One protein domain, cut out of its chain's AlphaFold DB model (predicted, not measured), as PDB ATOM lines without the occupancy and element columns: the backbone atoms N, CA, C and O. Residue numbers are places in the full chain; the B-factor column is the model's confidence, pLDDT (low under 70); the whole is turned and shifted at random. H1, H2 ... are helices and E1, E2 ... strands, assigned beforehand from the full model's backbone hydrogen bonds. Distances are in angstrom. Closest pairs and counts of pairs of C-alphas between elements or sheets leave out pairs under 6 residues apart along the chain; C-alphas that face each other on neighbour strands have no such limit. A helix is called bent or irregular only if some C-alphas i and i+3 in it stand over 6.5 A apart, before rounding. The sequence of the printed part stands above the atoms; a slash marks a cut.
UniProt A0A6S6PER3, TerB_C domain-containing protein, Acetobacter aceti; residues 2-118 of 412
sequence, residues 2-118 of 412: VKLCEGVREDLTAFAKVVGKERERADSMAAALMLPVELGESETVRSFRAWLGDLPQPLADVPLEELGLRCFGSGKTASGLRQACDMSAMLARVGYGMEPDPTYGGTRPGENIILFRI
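Overview. This is residues 2 to 118 of the 412 residues of the protein "TerB_C domain-containing protein" of Acetobacter aceti (UniProt A0A6S6PER3). The printed part is elongated: the bent helix H1 makes one end, its residues 2 to 7 sticking out free, and a small three-stranded sheet makes the other. Between them the short helix H3 touches H1b, H4 and H5, and the helices H4, H5 and H6 reach from this middle towards the sheet. The 117 printed residues hold six named helices and three named strands, in the order H1 H2 H3 H4 E1 H5 H6 E2 E3; the class is mostly helix, and the sheet, E1 - E3 - E2, is antiparallel. It is compact, with a radius of gyration of the C-alphas of 15.2 A, and spans 49 by 25 by 25 A.

Arrangement. H1, residues 2 to 21, was assigned as one helix by its hydrogen bonds but is bent, with C-alphas 11 and 14 7.2 A apart; its arms H1a and H1b stand at a steep tilt of 69.7 degrees, only just short of about perpendicular. H1b touches H2, residues 23 to 27, closest at the C-alphas of Val 19 and Ala 26, 5.4 A. H3, residues 29 to 32, is the hub: its closest C-alphas are Ala 31 to Phe 15 of H1b, 6.0 A; Met 29 to Val 45 of H4, residues 43 to 54, 6.3 A; and Met 29 to Cys 71 of H5, residues 64 to 72, 4.8 A. H4 touches H3 with residues 44 to 48 alone. H6, residues 81 to 93, touches H5 with residues 87 to 90 alone, closest at the C-alphas of Cys 71 and Met 87, 6.5 A; they are only just about perpendicular, at 70.1 degrees. E1, residues 59 to 63, pairs with E3, residues 112 to 117, through N 60 and O 115, 2.9 A; E3 pairs with E2, residues 96 to 99, through N 97 and O 116, 2.8 A. E2 and E3 form a hairpin. E1, H5 H6 and E2 make a split strand-helix-strand unit, two strands running the same way with E3 between them, and its crossover is right-handed. H4 and H5 only graze the sheet; H6 is on it, over none of its strands. Every O i to N i+4 pair is within hydrogen-bond range in H1a, H1b, H4, H5 and H6; H2 has 0 of 1, with 1 of 2 O i to N i+3 pairs, and H3 is too short for an i+4 pair.

Along the chain. H1a, residues 2 to 11, begins at C-alpha 2 (223.699, 298.574, 316.847) and measures 14.4 A; H1b, residues 14 to 21, measures 11.1 A. H2 is irregular, only just: C-alphas 24 and 27 are 6.7 A apart. H4 measures 16.4 A, H6 19.0 A and E3 17.0 A, ending at C-alpha 117 (241.661, 260.549, 326.489).

Size, cuts and confidence. The C-alphas of Val 2 and Gly 110, the two farthest apart, are 49.7 A apart. The printed part has no cut; the link from E2 to E3, residues 100 to 111, is long. Mean pLDDT of the printed part is 82.3, and residues 2 to 4, 37 to 40 and 74 to 79 are under 70.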
ATOM      1  N   VAL A   2     224.383 298.730 315.536       69.81
ATOM      2  CA  VAL A   2     223.699 298.574 316.847       69.81
ATOM      3  C   VAL A   2     223.209 297.143 317.125       69.81
ATOM      4  O   VAL A   2     223.578 296.580 318.144       69.81
ATOM      5  N   LYS A   3     222.505 296.503 316.180       66.56
ATOM      6  CA  LYS A   3     222.046 295.104 316.331       66.56
ATOM      7  C   LYS A   3     223.176 294.078 316.507       66.56
ATOM      8  O   LYS A   3     222.983 293.073 317.172       66.56
ATOM      9  N   LEU A   4     224.344 294.329 315.911       69.81
ATOM     10  CA  LEU A   4     225.513 293.453 316.054       69.81
ATOM     11  C   LEU A   4     226.136 293.622 317.446       69.81
ATOM     12  O   LEU A   4     226.475 292.642 318.092       69.81
ATOM     13  N   CYS A   5     226.235 294.863 317.928       70.06
ATOM     14  CA  CYS A   5     226.714 295.156 319.278       70.06
ATOM     15  C   CYS A   5     225.759 294.634 320.363       70.06
ATOM     16  O   CYS A   5     226.227 294.195 321.408       70.06
ATOM     17  N   GLU A   6     224.443 294.667 320.130       71.81
ATOM     18  CA  GLU A   6     223.450 294.093 321.047       71.81
ATOM     19  C   GLU A   6     223.534 292.565 321.105       71.81
ATOM     20  O   GLU A   6     223.598 292.034 322.210       71.81
ATOM     21  N   GLY A   7     223.651 291.881 319.958       73.44
ATOM     22  CA  GLY A   7     223.834 290.424 319.917       73.44
ATOM     23  C   GLY A   7     225.112 289.966 320.628       73.44
ATOM     24  O   GLY A   7     225.056 289.147 321.535       73.44
ATOM     25  N   VAL A   8     226.253 290.603 320.336       75.50
ATOM     26  CA  VAL A   8     227.529 290.300 321.018       75.50
ATOM     27  C   VAL A   8     227.445 290.554 322.529       75.50
ATOM     28  O   VAL A   8     228.058 289.839 323.321       75.50
ATOM     29  N   ARG A   9     226.688 291.572 322.958       75.19
ATOM     30  CA  ARG A   9     226.481 291.850 324.383       75.19
ATOM     31  C   ARG A   9     225.654 290.752 325.048       75.19
ATOM     32  O   ARG A   9     225.997 290.354 326.158       75.19
ATOM     33  N   GLU A  10     224.587 290.286 324.407       78.75
ATOM     34  CA  GLU A  10     223.760 289.181 324.907       78.75
ATOM     35  C   GLU A  10     224.594 287.903 325.057       78.75
ATOM     36  O   GLU A  10     224.641 287.337 326.152       78.75
ATOM     37  N   ASP A  11     225.364 287.550 324.030       76.12
ATOM     38  CA  ASP A  11     226.219 286.359 324.011       76.12
ATOM     39  C   ASP A  11     227.311 286.388 325.101       76.12
ATOM     40  O   ASP A  11     227.618 285.374 325.727       76.12
ATOM     41  N   LEU A  12     227.865 287.568 325.404       80.94
ATOM     42  CA  LEU A  12     228.881 287.753 326.448       80.94
ATOM     43  C   LEU A  12     228.307 288.010 327.849       80.94
ATOM     44  O   LEU A  12     229.072 288.119 328.811       80.94
ATOM     45  N   THR A  13     226.984 288.108 328.008       82.88
ATOM     46  CA  THR A  13     226.363 288.498 329.287       82.88
ATOM     47  C   THR A  13     226.676 287.499 330.404       82.88
ATOM     48  O   THR A  13     226.959 287.910 331.534       82.88
ATOM     49  N   ALA A  14     226.664 286.194 330.110       77.88
ATOM     50  CA  ALA A  14     226.974 285.152 331.093       77.88
ATOM     51  C   ALA A  14     228.423 285.263 331.597       77.88
ATOM     52  O   ALA A  14     228.652 285.310 332.808       77.88
ATOM     53  N   PHE A  15     229.374 285.407 330.671       79.44
ATOM     54  CA  PHE A  15     230.785 285.627 330.977       79.44
ATOM     55  C   PHE A  15     230.994 286.920 331.782       79.44
ATOM     56  O   PHE A  15     231.570 286.894 332.871       79.44
ATOM     57  N   ALA A  16     230.448 288.046 331.309       78.38
ATOM     58  CA  ALA A  16     230.583 289.349 331.959       78.38
ATOM     59  C   ALA A  16     230.014 289.359 333.389       78.38
ATOM     60  O   ALA A  16     230.590 289.978 334.282       78.38
ATOM     61  N   LYS A  17     228.913 288.638 333.637       82.38
ATOM     62  CA  LYS A  17     228.310 288.508 334.972       82.38
ATOM     63  C   LYS A  17     229.192 287.716 335.938       82.38
ATOM     64  O   LYS A  17     229.238 288.056 337.119       82.38
ATOM     65  N   VAL A  18     229.861 286.664 335.466       74.94
ATOM     66  CA  VAL A  18     230.775 285.857 336.291       74.94
ATOM     67  C   VAL A  18     232.038 286.647 336.615       74.94
ATOM     68  O   VAL A  18     232.381 286.771 337.788       74.94
ATOM     69  N   VAL A  19     232.660 287.266 335.609       77.00
ATOM     70  CA  VAL A  19     233.861 288.097 335.794       77.00
ATOM     71  C   VAL A  19     233.574 289.336 336.643       77.00
ATOM     72  O   VAL A  19     234.396 289.728 337.465       77.00
ATOM     73  N   GLY A  20     232.388 289.934 336.497       77.44
ATOM     74  CA  GLY A  20     231.965 291.073 337.310       77.44
ATOM     75  C   GLY A  20     231.771 290.740 338.793       77.44
ATOM     76  O   GLY A  20     231.880 291.634 339.626       77.44
ATOM     77  N   LYS A  21     231.500 289.472 339.134       77.88
ATOM     78  CA  LYS A  21     231.399 289.001 340.525       77.88
ATOM     79  C   LYS A  21     232.742 288.553 341.089       77.88
ATOM     80  O   LYS A  21     233.063 288.877 342.225       77.88
ATOM     81  N   GLU A  22     233.498 287.788 340.311       75.12
ATOM     82  CA  GLU A  22     234.751 287.157 340.722       75.12
ATOM     83  C   GLU A  22     235.768 287.355 339.590       75.12
ATOM     84  O   GLU A  22     235.844 286.560 338.653       75.12
ATOM     85  N   ARG A  23     236.541 288.446 339.658       72.12
ATOM     86  CA  ARG A  23     237.473 288.840 338.586       72.12
ATOM     87  C   ARG A  23     238.546 287.782 338.313       72.12
ATOM     88  O   ARG A  23     238.945 287.612 337.167       72.12
ATOM     89  N   GLU A  24     238.946 287.041 339.343       71.69
ATOM     90  CA  GLU A  24     239.913 285.935 339.265       71.69
ATOM     91  C   GLU A  24     239.425 284.761 338.401       71.69
ATOM     92  O   GLU A  24     240.227 283.973 337.914       71.69
ATOM     93  N   ARG A  25     238.113 284.649 338.145       71.50
ATOM     94  CA  ARG A  25     237.555 283.566 337.323       71.50
ATOM     95  C   ARG A  25     237.611 283.828 335.832       71.50
ATOM     96  O   ARG A  25     237.292 282.913 335.077       71.50
ATOM     97  N   ALA A  26     238.001 285.028 335.402       72.25
ATOM     98  CA  ALA A  26     238.124 285.359 333.985       72.25
ATOM     99  C   ALA A  26     239.031 284.375 333.234       72.25
ATOM    100  O   ALA A  26     238.714 284.002 332.106       72.25
ATOM    101  N   ASP A  27     240.076 283.888 333.908       73.88
ATOM    102  CA  ASP A  27     241.076 282.990 333.332       73.88
ATOM    103  C   ASP A  27     240.779 281.502 333.593       73.88
ATOM    104  O   ASP A  27     241.629 280.654 333.340       73.88
ATOM    105  N   SER A  28     239.583 281.160 334.092       81.50
ATOM    106  CA  SER A  28     239.183 279.774 334.388       81.50
ATOM    107  C   SER A  28     238.568 279.062 333.179       81.50
ATOM    108  O   SER A  28     237.907 279.690 332.345       81.50
ATOM    109  N   MET A  29     238.700 277.730 333.106       82.94
ATOM    110  CA  MET A  29     238.018 276.931 332.075       82.94
ATOM    111  C   MET A  29     236.502 277.162 332.102       82.94
ATOM    112  O   MET A  29     235.881 277.320 331.054       82.94
ATOM    113  N   ALA A  30     235.910 277.252 333.296       81.00
ATOM    114  CA  ALA A  30     234.487 277.515 333.473       81.00
ATOM    115  C   ALA A  30     234.030 278.818 332.801       81.00
ATOM    116  O   ALA A  30     232.949 278.854 332.216       81.00
ATOM    117  N   ALA A  31     234.837 279.878 332.873       79.88
ATOM    118  CA  ALA A  31     234.541 281.134 332.195       79.88
ATOM    119  C   ALA A  31     234.803 281.031 330.688       79.88
ATOM    120  O   ALA A  31     233.976 281.475 329.895       79.88
ATOM    121  N   ALA A  32     235.889 280.371 330.281       80.75
ATOM    122  CA  ALA A  32     236.187 280.142 328.871       80.75
ATOM    123  C   ALA A  32     235.078 279.356 328.147       80.75
ATOM    124  O   ALA A  32     234.790 279.627 326.985       80.75
ATOM    125  N   LEU A  33     234.397 278.435 328.840       76.00
ATOM    126  CA  LEU A  33     233.262 277.695 328.286       76.00
ATOM    127  C   LEU A  33     232.046 278.571 327.954       76.00
ATOM    128  O   LEU A  33     231.239 278.157 327.121       76.00
ATOM    129  N   MET A  34     231.903 279.724 328.617       78.00
ATOM    130  CA  MET A  34     230.806 280.676 328.407       78.00
ATOM    131  C   MET A  34     231.057 281.608 327.221       78.00
ATOM    132  O   MET A  34     230.161 282.365 326.856       78.00
ATOM    133  N   LEU A  35     232.268 281.595 326.655       77.12
ATOM    134  CA  LEU A  35     232.590 282.406 325.492       77.12
ATOM    135  C   LEU A  35     231.989 281.780 324.222       77.12
ATOM    136  O   LEU A  35     232.060 280.558 324.048       77.12
ATOM    137  N   PRO A  36     231.428 282.606 323.322       71.88
ATOM    138  CA  PRO A  36     230.981 282.164 322.006       71.88
ATOM    139  C   PRO A  36     232.110 281.499 321.216       71.88
ATOM    140  O   PRO A  36     233.263 281.936 321.270       71.88
ATOM    141  N   VAL A  37     231.781 280.448 320.463       68.38
ATOM    142  CA  VAL A  37     232.751 279.651 319.687       68.38
ATOM    143  C   VAL A  37     233.436 280.505 318.609       68.38
ATOM    144  O   VAL A  37     234.584 280.262 318.241       68.38
ATOM    145  N   GLU A  38     232.757 281.555 318.152       69.06
ATOM    146  CA  GLU A  38     233.202 282.528 317.157       69.06
ATOM    147  C   GLU A  38     234.409 283.358 317.621       69.06
ATOM    148  O   GLU A  38     235.141 283.885 316.784       69.06
ATOM    149  N   LEU A  39     234.648 283.466 318.936       69.25
ATOM    150  CA  LEU A  39     235.815 284.162 319.497       69.25
ATOM    151  C   LEU A  39     237.101 283.323 319.454       69.25
ATOM    152  O   LEU A  39     238.171 283.825 319.798       69.25
ATOM    153  N   GLY A  40     237.015 282.072 318.995       64.69
ATOM    154  CA  GLY A  40     238.138 281.145 318.948       64.69
ATOM    155  C   GLY A  40     238.516 280.575 320.319       64.69
ATOM    156  O   GLY A  40     237.887 280.844 321.342       64.69
ATOM    157  N   GLU A  41     239.552 279.735 320.337       73.38
ATOM    158  CA  GLU A  41     240.038 279.094 321.563       73.38
ATOM    159  C   GLU A  41     240.819 280.106 322.420       73.38
ATOM    160  O   GLU A  41     241.846 280.648 321.988       73.38
ATOM    161  N   SER A  42     240.334 280.359 323.640       80.38
ATOM    162  CA  SER A  42     241.011 281.242 324.592       80.38
ATOM    163  C   SER A  42     242.362 280.663 325.029       80.38
ATOM    164  O   SER A  42     242.575 279.448 325.009       80.38
ATOM    165  N   GLU A  43     243.287 281.531 325.455       83.12
ATOM    166  CA  GLU A  43     244.596 281.102 325.980       83.12
ATOM    167  C   GLU A  43     244.443 280.127 327.156       83.12
ATOM    168  O   GLU A  43     245.167 279.142 327.239       83.12
ATOM    169  N   THR A  44     243.427 280.324 328.003       83.19
ATOM    170  CA  THR A  44     243.064 279.390 329.074       83.19
ATOM    171  C   THR A  44     242.792 277.978 328.557       83.19
ATOM    172  O   THR A  44     243.313 277.013 329.112       83.19
ATOM    173  N   VAL A  45     241.990 277.827 327.496       83.31
ATOM    174  CA  VAL A  45     241.663 276.498 326.948       83.31
ATOM    175  C   VAL A  45     242.901 275.865 326.319       83.31
ATOM    176  O   VAL A  45     243.146 274.676 326.521       83.31
ATOM    177  N   ARG A  46     243.729 276.662 325.635       86.56
ATOM    178  CA  ARG A  46     245.005 276.212 325.062       86.56
ATOM    179  C   ARG A  46     245.976 275.726 326.138       86.56
ATOM    180  O   ARG A  46     246.525 274.637 326.006       86.56
ATOM    181  N   SER A  47     246.142 276.493 327.215       88.38
ATOM    182  CA  SER A  47     246.981 276.134 328.363       88.38
ATOM    183  C   SER A  47     246.467 274.878 329.074       88.38
ATOM    184  O   SER A  47     247.244 273.978 329.385       88.38
ATOM    185  N   PHE A  48     245.149 274.757 329.256       89.62
ATOM    186  CA  PHE A  48     244.535 273.564 329.839       89.62
ATOM    187  C   PHE A  48     244.746 272.318 328.973       89.62
ATOM    188  O   PHE A  48     245.101 271.260 329.483       89.62
ATOM    189  N   ARG A  49     244.579 272.446 327.651       89.25
ATOM    190  CA  ARG A  49     244.835 271.365 326.693       89.25
ATOM    191  C   ARG A  49     246.309 270.964 326.672       89.25
ATOM    192  O   ARG A  49     246.592 269.775 326.584       89.25
ATOM    193  N   ALA A  50     247.224 271.930 326.751       91.31
ATOM    194  CA  ALA A  50     248.658 271.665 326.835       91.31
ATOM    195  C   ALA A  50     248.991 270.871 328.104       91.31
ATOM    196  O   ALA A  50     249.581 269.803 328.005       91.31
ATOM    197  N   TRP A  51     248.492 271.313 329.265       94.12
ATOM    198  CA  TRP A  51     248.648 270.577 330.521       94.12
ATOM    199  C   TRP A  51     248.116 269.140 330.420       94.12
ATOM    200  O   TRP A  51     248.839 268.203 330.734       94.12
ATOM    201  N   LEU A  52     246.900 268.945 329.900       93.19
ATOM    202  CA  LEU A  52     246.340 267.607 329.671       93.19
ATOM    203  C   LEU A  52     247.164 266.762 328.684       93.19
ATOM    204  O   LEU A  52     247.139 265.530 328.747       93.19
ATOM    205  N   GLY A  53     247.841 267.407 327.733       92.38
ATOM    206  CA  GLY A  53     248.729 266.773 326.761       92.38
ATOM    207  C   GLY A  53     250.050 266.299 327.364       92.38
ATOM    208  O   GLY A  53     250.576 265.287 326.903       92.38
ATOM    209  N   ASP A  54     250.530 266.982 328.403       94.94
ATOM    210  CA  ASP A  54     251.768 266.661 329.121       94.94
ATOM    211  C   ASP A  54     251.579 265.557 330.180       94.94
ATOM    212  O   ASP A  54     252.556 264.990 330.674       94.94
ATOM    213  N   LEU A  55     250.330 265.225 330.524       95.12
ATOM    214  CA  LEU A  55     250.018 264.159 331.476       95.12
ATOM    215  C   LEU A  55     250.384 262.758 330.941       95.12
ATOM    216  O   LEU A  55     250.254 262.500 329.735       95.12
ATOM    217  N   PRO A  56     250.750 261.812 331.835       94.12
ATOM    218  CA  PRO A  56     251.003 260.420 331.470       94.12
ATOM    219  C   PRO A  56     249.863 259.795 330.656       94.12
ATOM    220  O   PRO A  56     248.682 260.041 330.893       94.12
ATOM    221  N   GLN A  57     250.223 258.963 329.677       90.19
ATOM    222  CA  GLN A  57     249.277 258.246 328.820       90.19
ATOM    223  C   GLN A  57     249.418 256.730 329.033       90.19
ATOM    224  O   GLN A  57     250.530 256.259 329.277       90.19
ATOM    225  N   PRO A  58     248.335 255.939 328.890       91.06
ATOM    226  CA  PRO A  58     246.978 256.343 328.492       91.06
ATOM    227  C   PRO A  58     246.095 256.866 329.641       91.06
ATOM    228  O   PRO A  58     245.010 257.380 329.372       91.06
ATOM    229  N   LEU A  59     246.544 256.705 330.889       93.94
ATOM    230  CA  LEU A  59     245.844 257.085 332.116       93.94
ATOM    231  C   LEU A  59     246.774 257.955 332.968       93.94
ATOM    232  O   LEU A  59     247.961 257.642 333.082       93.94
ATOM    233  N   ALA A  60     246.229 259.011 333.569       96.12
ATOM    234  CA  ALA A  60     246.954 259.913 334.456       96.12
ATOM    235  C   ALA A  60     246.244 260.021 335.805       96.12
ATOM    236  O   ALA A  60     245.070 260.382 335.842       96.12
ATOM    237  N   ASP A  61     246.965 259.741 336.888       95.56
ATOM    238  CA  ASP A  61     246.513 259.994 338.256       95.56
ATOM    239  C   ASP A  61     246.784 261.458 338.616       95.56
ATOM    240  O   ASP A  61     247.912 261.938 338.469       95.56
ATOM    241  N   VAL A  62     245.732 262.182 338.993       94.88
ATOM    242  CA  VAL A  62     245.759 263.625 339.233       94.88
ATOM    243  C   VAL A  62     244.955 263.946 340.495       94.88
ATOM    244  O   VAL A  62     243.830 263.462 340.633       94.88
ATOM    245  N   PRO A  63     245.454 264.817 341.391       92.94
ATOM    246  CA  PRO A  63     244.661 265.322 342.504       92.94
ATOM    247  C   PRO A  63     243.428 266.094 342.013       92.94
ATOM    248  O   PRO A  63     243.524 266.968 341.145       92.94
ATOM    249  N   LEU A  64     242.264 265.836 342.609       90.94
ATOM    250  CA  LEU A  64     241.012 266.532 342.298       90.94
ATOM    251  C   LEU A  64     241.156 268.048 342.483       90.94
ATOM    252  O   LEU A  64     240.607 268.825 341.699       90.94
ATOM    253  N   GLU A  65     241.928 268.468 343.488       89.38
ATOM    254  CA  GLU A  65     242.226 269.875 343.754       89.38
ATOM    255  C   GLU A  65     242.968 270.543 342.589       89.38
ATOM    256  O   GLU A  65     242.612 271.660 342.205       89.38
ATOM    257  N   GLU A  66     243.939 269.860 341.968       91.12
ATOM    258  CA  GLU A  66     244.677 270.411 340.827       91.12
ATOM    259  C   GLU A  66     243.742 270.643 339.635       91.12
ATOM    260  O   GLU A  66     243.746 271.725 339.036       91.12
ATOM    261  N   LEU A  67     242.900 269.657 339.307       91.62
ATOM    262  CA  LEU A  67     241.912 269.823 338.242       91.62
ATOM    263  C   LEU A  67     240.914 270.934 338.595       91.62
ATOM    264  O   LEU A  67     240.591 271.767 337.750       91.62
ATOM    265  N   GLY A  68     240.463 270.983 339.848       89.50
ATOM    266  CA  GLY A  68     239.560 272.001 340.368       89.50
ATOM    267  C   GLY A  68     240.088 273.422 340.189       89.50
ATOM    268  O   GLY A  68     239.375 274.282 339.665       89.50
ATOM    269  N   LEU A  69     241.352 273.652 340.552       86.88
ATOM    270  CA  LEU A  69     242.028 274.940 340.400       86.88
ATOM    271  C   LEU A  69     242.070 275.378 338.931       86.88
ATOM    272  O   LEU A  69     241.779 276.532 338.614       86.88
ATOM    273  N   ARG A  70     242.369 274.453 338.015       87.50
ATOM    274  CA  ARG A  70     242.398 274.734 336.572       87.50
ATOM    275  C   ARG A  70     240.998 274.942 335.981       87.50
ATOM    276  O   ARG A  70     240.819 275.751 335.067       87.50
ATOM    277  N   CYS A  71     239.994 274.244 336.508       87.81
ATOM    278  CA  CYS A  71     238.611 274.358 336.059       87.81
ATOM    279  C   CYS A  71     237.940 275.654 336.529       87.81
ATOM    280  O   CYS A  71     237.247 276.307 335.743       87.81
ATOM    281  N   PHE A  72     238.142 276.043 337.791       84.12
ATOM    282  CA  PHE A  72     237.362 277.097 338.447       84.12
ATOM    283  C   PHE A  72     238.165 278.328 338.886       84.12
ATOM    284  O   PHE A  72     237.536 279.355 339.148       84.12
ATOM    285  N   GLY A  73     239.499 278.268 338.910       77.56
ATOM    286  CA  GLY A  73     240.371 279.327 339.432       77.56
ATOM    287  C   GLY A  73     240.612 279.230 340.946       77.56
ATOM    288  O   GLY A  73     240.126 278.313 341.611       77.56
ATOM    289  N   SER A  74     241.377 280.176 341.497       66.38
ATOM    290  CA  SER A  74     241.687 280.259 342.931       66.38
ATOM    291  C   SER A  74     240.433 280.503 343.783       66.38
ATOM    292  O   SER A  74     239.575 281.310 343.433       66.38
ATOM    293  N   GLY A  75     240.327 279.819 344.931       57.16
ATOM    294  CA  GLY A  75     239.368 280.167 345.990       57.16
ATOM    295  C   GLY A  75     238.099 279.315 346.110       57.16
ATOM    296  O   GLY A  75     237.264 279.616 346.962       57.16
ATOM    297  N   LYS A  76     237.930 278.242 345.323       56.19
ATOM    298  CA  LYS A  76     236.864 277.244 345.548       56.19
ATOM    299  C   LYS A  76     237.457 275.846 345.621       56.19
ATOM    300  O   LYS A  76     238.002 275.363 344.635       56.19
ATOM    301  N   THR A  77     237.308 275.186 346.769       54.78
ATOM    302  CA  THR A  77     237.561 273.749 346.880       54.78
ATOM    303  C   THR A  77     236.583 273.038 345.943       54.78
ATOM    304  O   THR A  77     235.365 273.195 346.053       54.78
ATOM    305  N   ALA A  78     237.113 272.333 344.943       57.97
ATOM    306  CA  ALA A  78     236.330 271.620 343.938       57.97
ATOM    307  C   ALA A  78     235.818 270.295 344.511       57.97
ATOM    308  O   ALA A  78     236.181 269.221 344.048       57.97
ATOM    309  N   SER A  79     235.032 270.368 345.581       63.66
ATOM    310  CA  SER A  79     234.641 269.189 346.341       63.66
ATOM    311  C   SER A  79     233.187 268.785 346.099       63.66
ATOM    312  O   SER A  79     232.841 267.650 346.390       63.66
ATOM    313  N   GLY A  80     232.306 269.639 345.570       74.75
ATOM    314  CA  GLY A  80     230.875 269.323 345.440       74.75
ATOM    315  C   GLY A  80     230.528 268.393 344.267       74.75
ATOM    316  O   GLY A  80     231.115 268.495 343.194       74.75
ATOM    317  N   LEU A  81     229.483 267.561 344.414       82.88
ATOM    318  CA  LEU A  81     228.963 266.680 343.345       82.88
ATOM    319  C   LEU A  81     228.682 267.450 342.043       82.88
ATOM    320  O   LEU A  81     229.058 267.024 340.955       82.88
ATOM    321  N   ARG A  82     228.078 268.638 342.171       84.19
ATOM    322  CA  ARG A  82     227.805 269.527 341.039       84.19
ATOM    323  C   ARG A  82     229.083 269.985 340.335       84.19
ATOM    324  O   ARG A  82     229.113 270.012 339.110       84.19
ATOM    325  N   GLN A  83     230.119 270.330 341.099       85.25
ATOM    326  CA  GLN A  83     231.404 270.762 340.546       85.25
ATOM    327  C   GLN A  83     232.093 269.611 339.813       85.25
ATOM    328  O   GLN A  83     232.609 269.834 338.727       85.25
ATOM    329  N   ALA A  84     232.026 268.385 340.340       88.31
ATOM    330  CA  ALA A  84     232.543 267.202 339.656       88.31
ATOM    331  C   ALA A  84     231.827 266.947 338.312       88.31
ATOM    332  O   ALA A  84     232.492 266.715 337.303       88.31
ATOM    333  N   CYS A  85     230.494 267.080 338.252       88.06
ATOM    334  CA  CYS A  85     229.757 267.028 336.980       88.06
ATOM    335  C   CYS A  85     230.190 268.149 336.014       88.06
ATOM    336  O   CYS A  85     230.373 267.910 334.821       88.06
ATOM    337  N   ASP A  86     230.367 269.376 336.517       86.62
ATOM    338  CA  ASP A  86     230.802 270.514 335.701       86.62
ATOM    339  C   ASP A  86     232.245 270.306 335.175       86.62
ATOM    340  O   ASP A  86     232.526 270.620 334.017       86.62
ATOM    341  N   MET A  87     233.145 269.716 335.973       90.12
ATOM    342  CA  MET A  87     234.505 269.328 335.566       90.12
ATOM    343  C   MET A  87     234.483 268.240 334.489       90.12
ATOM    344  O   MET A  87     235.184 268.371 333.486       90.12
ATOM    345  N   SER A  88     233.638 267.212 334.640       90.56
ATOM    346  CA  SER A  88     233.440 266.178 333.614       90.56
ATOM    347  C   SER A  88     232.987 266.792 332.282       90.56
ATOM    348  O   SER A  88     233.569 266.518 331.230       90.56
ATOM    349  N   ALA A  89     232.026 267.721 332.320       87.12
ATOM    350  CA  ALA A  89     231.577 268.439 331.129       87.12
ATOM    351  C   ALA A  89     232.689 269.298 330.491       87.12
ATOM    352  O   ALA A  89     232.792 269.363 329.262       87.12
ATOM    353  N   MET A  90     233.544 269.938 331.297       88.12
ATOM    354  CA  MET A  90     234.705 270.696 330.810       88.12
ATOM    355  C   MET A  90     235.748 269.797 330.144       88.12
ATOM    356  O   MET A  90     236.197 270.103 329.038       88.12
ATOM    357  N   LEU A  91     236.100 268.675 330.774       90.75
ATOM    358  CA  LEU A  91     237.036 267.696 330.222       90.75
ATOM    359  C   LEU A  91     236.531 267.123 328.892       90.75
ATOM    360  O   LEU A  91     237.292 267.049 327.923       90.75
ATOM    361  N   ALA A  92     235.234 266.815 328.796       88.19
ATOM    362  CA  ALA A  92     234.629 266.288 327.573       88.19
ATOM    363  C   ALA A  92     234.770 267.252 326.378       88.19
ATOM    364  O   ALA A  92     234.947 266.819 325.236       88.19
ATOM    365  N   ARG A  93     234.765 268.574 326.616       82.69
ATOM    366  CA  ARG A  93     234.989 269.574 325.554       82.69
ATOM    367  C   ARG A  93     236.402 269.543 324.983       82.69
ATOM    368  O   ARG A  93     236.576 269.873 323.816       82.69
ATOM    369  N   VAL A  94     237.392 269.129 325.767       85.31
ATOM    370  CA  VAL A  94     238.790 269.016 325.321       85.31
ATOM    371  C   VAL A  94     239.197 267.578 324.977       85.31
ATOM    372  O   VAL A  94     240.361 267.339 324.663       85.31
ATOM    373  N   GLY A  95     238.246 266.636 324.959       87.62
ATOM    374  CA  GLY A  95     238.466 265.241 324.556       87.62
ATOM    375  C   GLY A  95     238.972 264.325 325.675       87.62
ATOM    376  O   GLY A  95     239.524 263.258 325.395       87.62
ATOM    377  N   TYR A  96     238.794 264.724 326.934       91.75
ATOM    378  CA  TYR A  96     239.213 263.966 328.112       91.75
ATOM    379  C   TYR A  96     238.012 263.526 328.953       91.75
ATOM    380  O   TYR A  96     236.947 264.136 328.922       91.75
ATOM    381  N   GLY A  97     238.196 262.442 329.697       92.19
ATOM    382  CA  GLY A  97     237.273 261.940 330.705       92.19
ATOM    383  C   GLY A  97     237.973 261.834 332.051       92.19
ATOM    384  O   GLY A  97     239.203 261.814 332.110       92.19
ATOM    385  N   MET A  98     237.173 261.763 333.111       93.12
ATOM    386  CA  MET A  98     237.629 261.492 334.472       93.12
ATOM    387  C   MET A  98     236.942 260.243 335.021       93.12
ATOM    388  O   MET A  98     235.848 259.908 334.578       93.12
ATOM    389  N   GLU A  99     237.570 259.577 335.982       93.69
ATOM    390  CA  GLU A  99     236.940 258.661 336.938       93.69
ATOM    391  C   GLU A  99     237.461 258.994 338.354       93.69
ATOM    392  O   GLU A  99     238.624 259.382 338.468       93.69
ATOM    393  N   PRO A 100     236.657 258.859 339.428       91.69
ATOM    394  CA  PRO A 100     235.223 258.573 339.414       91.69
ATOM    395  C   PRO A 100     234.442 259.723 338.768       91.69
ATOM    396  O   PRO A 100     234.766 260.889 338.975       91.69
ATOM    397  N   ASP A 101     233.420 259.409 337.974       91.38
ATOM    398  CA  ASP A 101     232.588 260.427 337.323       91.38
ATOM    399  C   ASP A 101     231.122 260.297 337.746       91.38
ATOM    400  O   ASP A 101     230.429 259.372 337.299       91.38
ATOM    401  N   PRO A 102     230.613 261.223 338.578       88.06
ATOM    402  CA  PRO A 102     229.218 261.222 339.005       88.06
ATOM    403  C   PRO A 102     228.199 261.253 337.865       88.06
ATOM    404  O   PRO A 102     227.070 260.799 338.029       88.06
ATOM    405  N   THR A 103     228.592 261.749 336.690       88.00
ATOM    406  CA  THR A 103     227.738 261.798 335.495       88.00
ATOM    407  C   THR A 103     227.391 260.402 334.971       88.00
ATOM    408  O   THR A 103     226.359 260.223 334.330       88.00
ATOM    409  N   TYR A 104     228.232 259.405 335.258       85.94
ATOM    410  CA  TYR A 104     228.111 258.029 334.766       85.94
ATOM    411  C   TYR A 104     227.926 257.026 335.913       85.94
ATOM    412  O   TYR A 104     228.496 255.933 335.896       85.94
ATOM    413  N   GLY A 105     227.174 257.415 336.949       73.88
ATOM    414  CA  GLY A 105     226.929 256.562 338.119       73.88
ATOM    415  C   GLY A 105     228.180 256.329 338.976       73.88
ATOM    416  O   GLY A 105     228.286 255.328 339.684       73.88
ATOM    417  N   GLY A 106     229.182 257.205 338.869       70.06
ATOM    418  CA  GLY A 106     230.287 257.286 339.820       70.06
ATOM    419  C   GLY A 106     229.831 257.823 341.174       70.06
ATOM    420  O   GLY A 106     228.875 258.592 341.266       70.06
ATOM    421  N   THR A 107     230.539 257.443 342.234       75.69
ATOM    422  CA  THR A 107     230.458 258.162 343.506       75.69
ATOM    423  C   THR A 107     231.117 259.531 343.364       75.69
ATOM    424  O   THR A 107     231.804 259.817 342.378       75.69
ATOM    425  N   ARG A 108     230.934 260.388 344.371       80.25
ATOM    426  CA  ARG A 108     231.744 261.599 344.514       80.25
ATOM    427  C   ARG A 108     233.237 261.219 344.438       80.25
ATOM    428  O   ARG A 108     233.621 260.243 345.088       80.25
ATOM    429  N   PRO A 109     234.058 261.934 343.649       86.19
ATOM    430  CA  PRO A 109     235.498 261.720 343.655       86.19
ATOM    431  C   PRO A 109     236.075 261.949 345.056       86.19
ATOM    432  O   PRO A 109     235.626 262.858 345.758       86.19
ATOM    433  N   GLY A 110     237.049 261.125 345.439       85.31
ATOM    434  CA  GLY A 110     237.867 261.357 346.628       85.31
ATOM    435  C   GLY A 110     238.954 262.395 346.347       85.31
ATOM    436  O   GLY A 110     238.743 263.346 345.598       85.31
ATOM    437  N   GLU A 111     240.141 262.191 346.909       87.25
ATOM    438  CA  GLU A 111     241.278 263.100 346.707       87.25
ATOM    439  C   GLU A 111     241.857 263.024 345.291       87.25
ATOM    440  O   GLU A 111     242.232 264.049 344.726       87.25
ATOM    441  N   ASN A 112     241.881 261.826 344.703       91.06
ATOM    442  CA  ASN A 112     242.506 261.558 343.412       91.06
ATOM    443  C   ASN A 112     241.484 261.126 342.359       91.06
ATOM    444  O   ASN A 112     240.468 260.488 342.655       91.06
ATOM    445  N   ILE A 113     241.793 261.463 341.111       94.06
ATOM    446  CA  ILE A 113     241.026 261.105 339.924       94.06
ATOM    447  C   ILE A 113     241.951 260.549 338.846       94.06
ATOM    448  O   ILE A 113     243.111 260.935 338.735       94.06
ATOM    449  N   ILE A 114     241.404 259.689 337.992       95.62
ATOM    450  CA  ILE A 114     242.093 259.221 336.792       95.62
ATOM    451  C   ILE A 114     241.560 259.971 335.583       95.62
ATOM    452  O   ILE A 114     240.370 259.899 335.272       95.62
ATOM    453  N   LEU A 115     242.452 260.649 334.870       95.94
ATOM    454  CA  LEU A 115     242.174 261.284 333.591       95.94
ATOM    455  C   LEU A 115     242.581 260.382 332.432       95.94
ATOM    456  O   LEU A 115     243.612 259.712 332.466       95.94
ATOM    457  N   PHE A 116     241.774 260.389 331.375       94.31
ATOM    458  CA  PHE A 116     242.023 259.589 330.178       94.31
ATOM    459  C   PHE A 116     241.488 260.268 328.923       94.31
ATOM    460  O   PHE A 116     240.519 261.027 328.963       94.31
ATOM    461  N   ARG A 117     242.095 259.977 327.770       91.81
ATOM    462  CA  ARG A 117     241.661 260.549 326.489       91.81
ATOM    463  C   ARG A 117     240.481 259.768 325.910       91.81
ATOM    464  O   ARG A 117     240.625 258.599 325.550       91.81
ATOM    465  N   ILE A 118     239.334 260.420 325.733       82.81
ATOM    466  CA  ILE A 118     238.119 259.813 325.165       82.81
ATOM    467  C   ILE A 118     238.288 259.598 323.654       82.81
ATOM    468  O   ILE A 118     238.075 258.488 323.160       82.81
TER     469      ILE A 118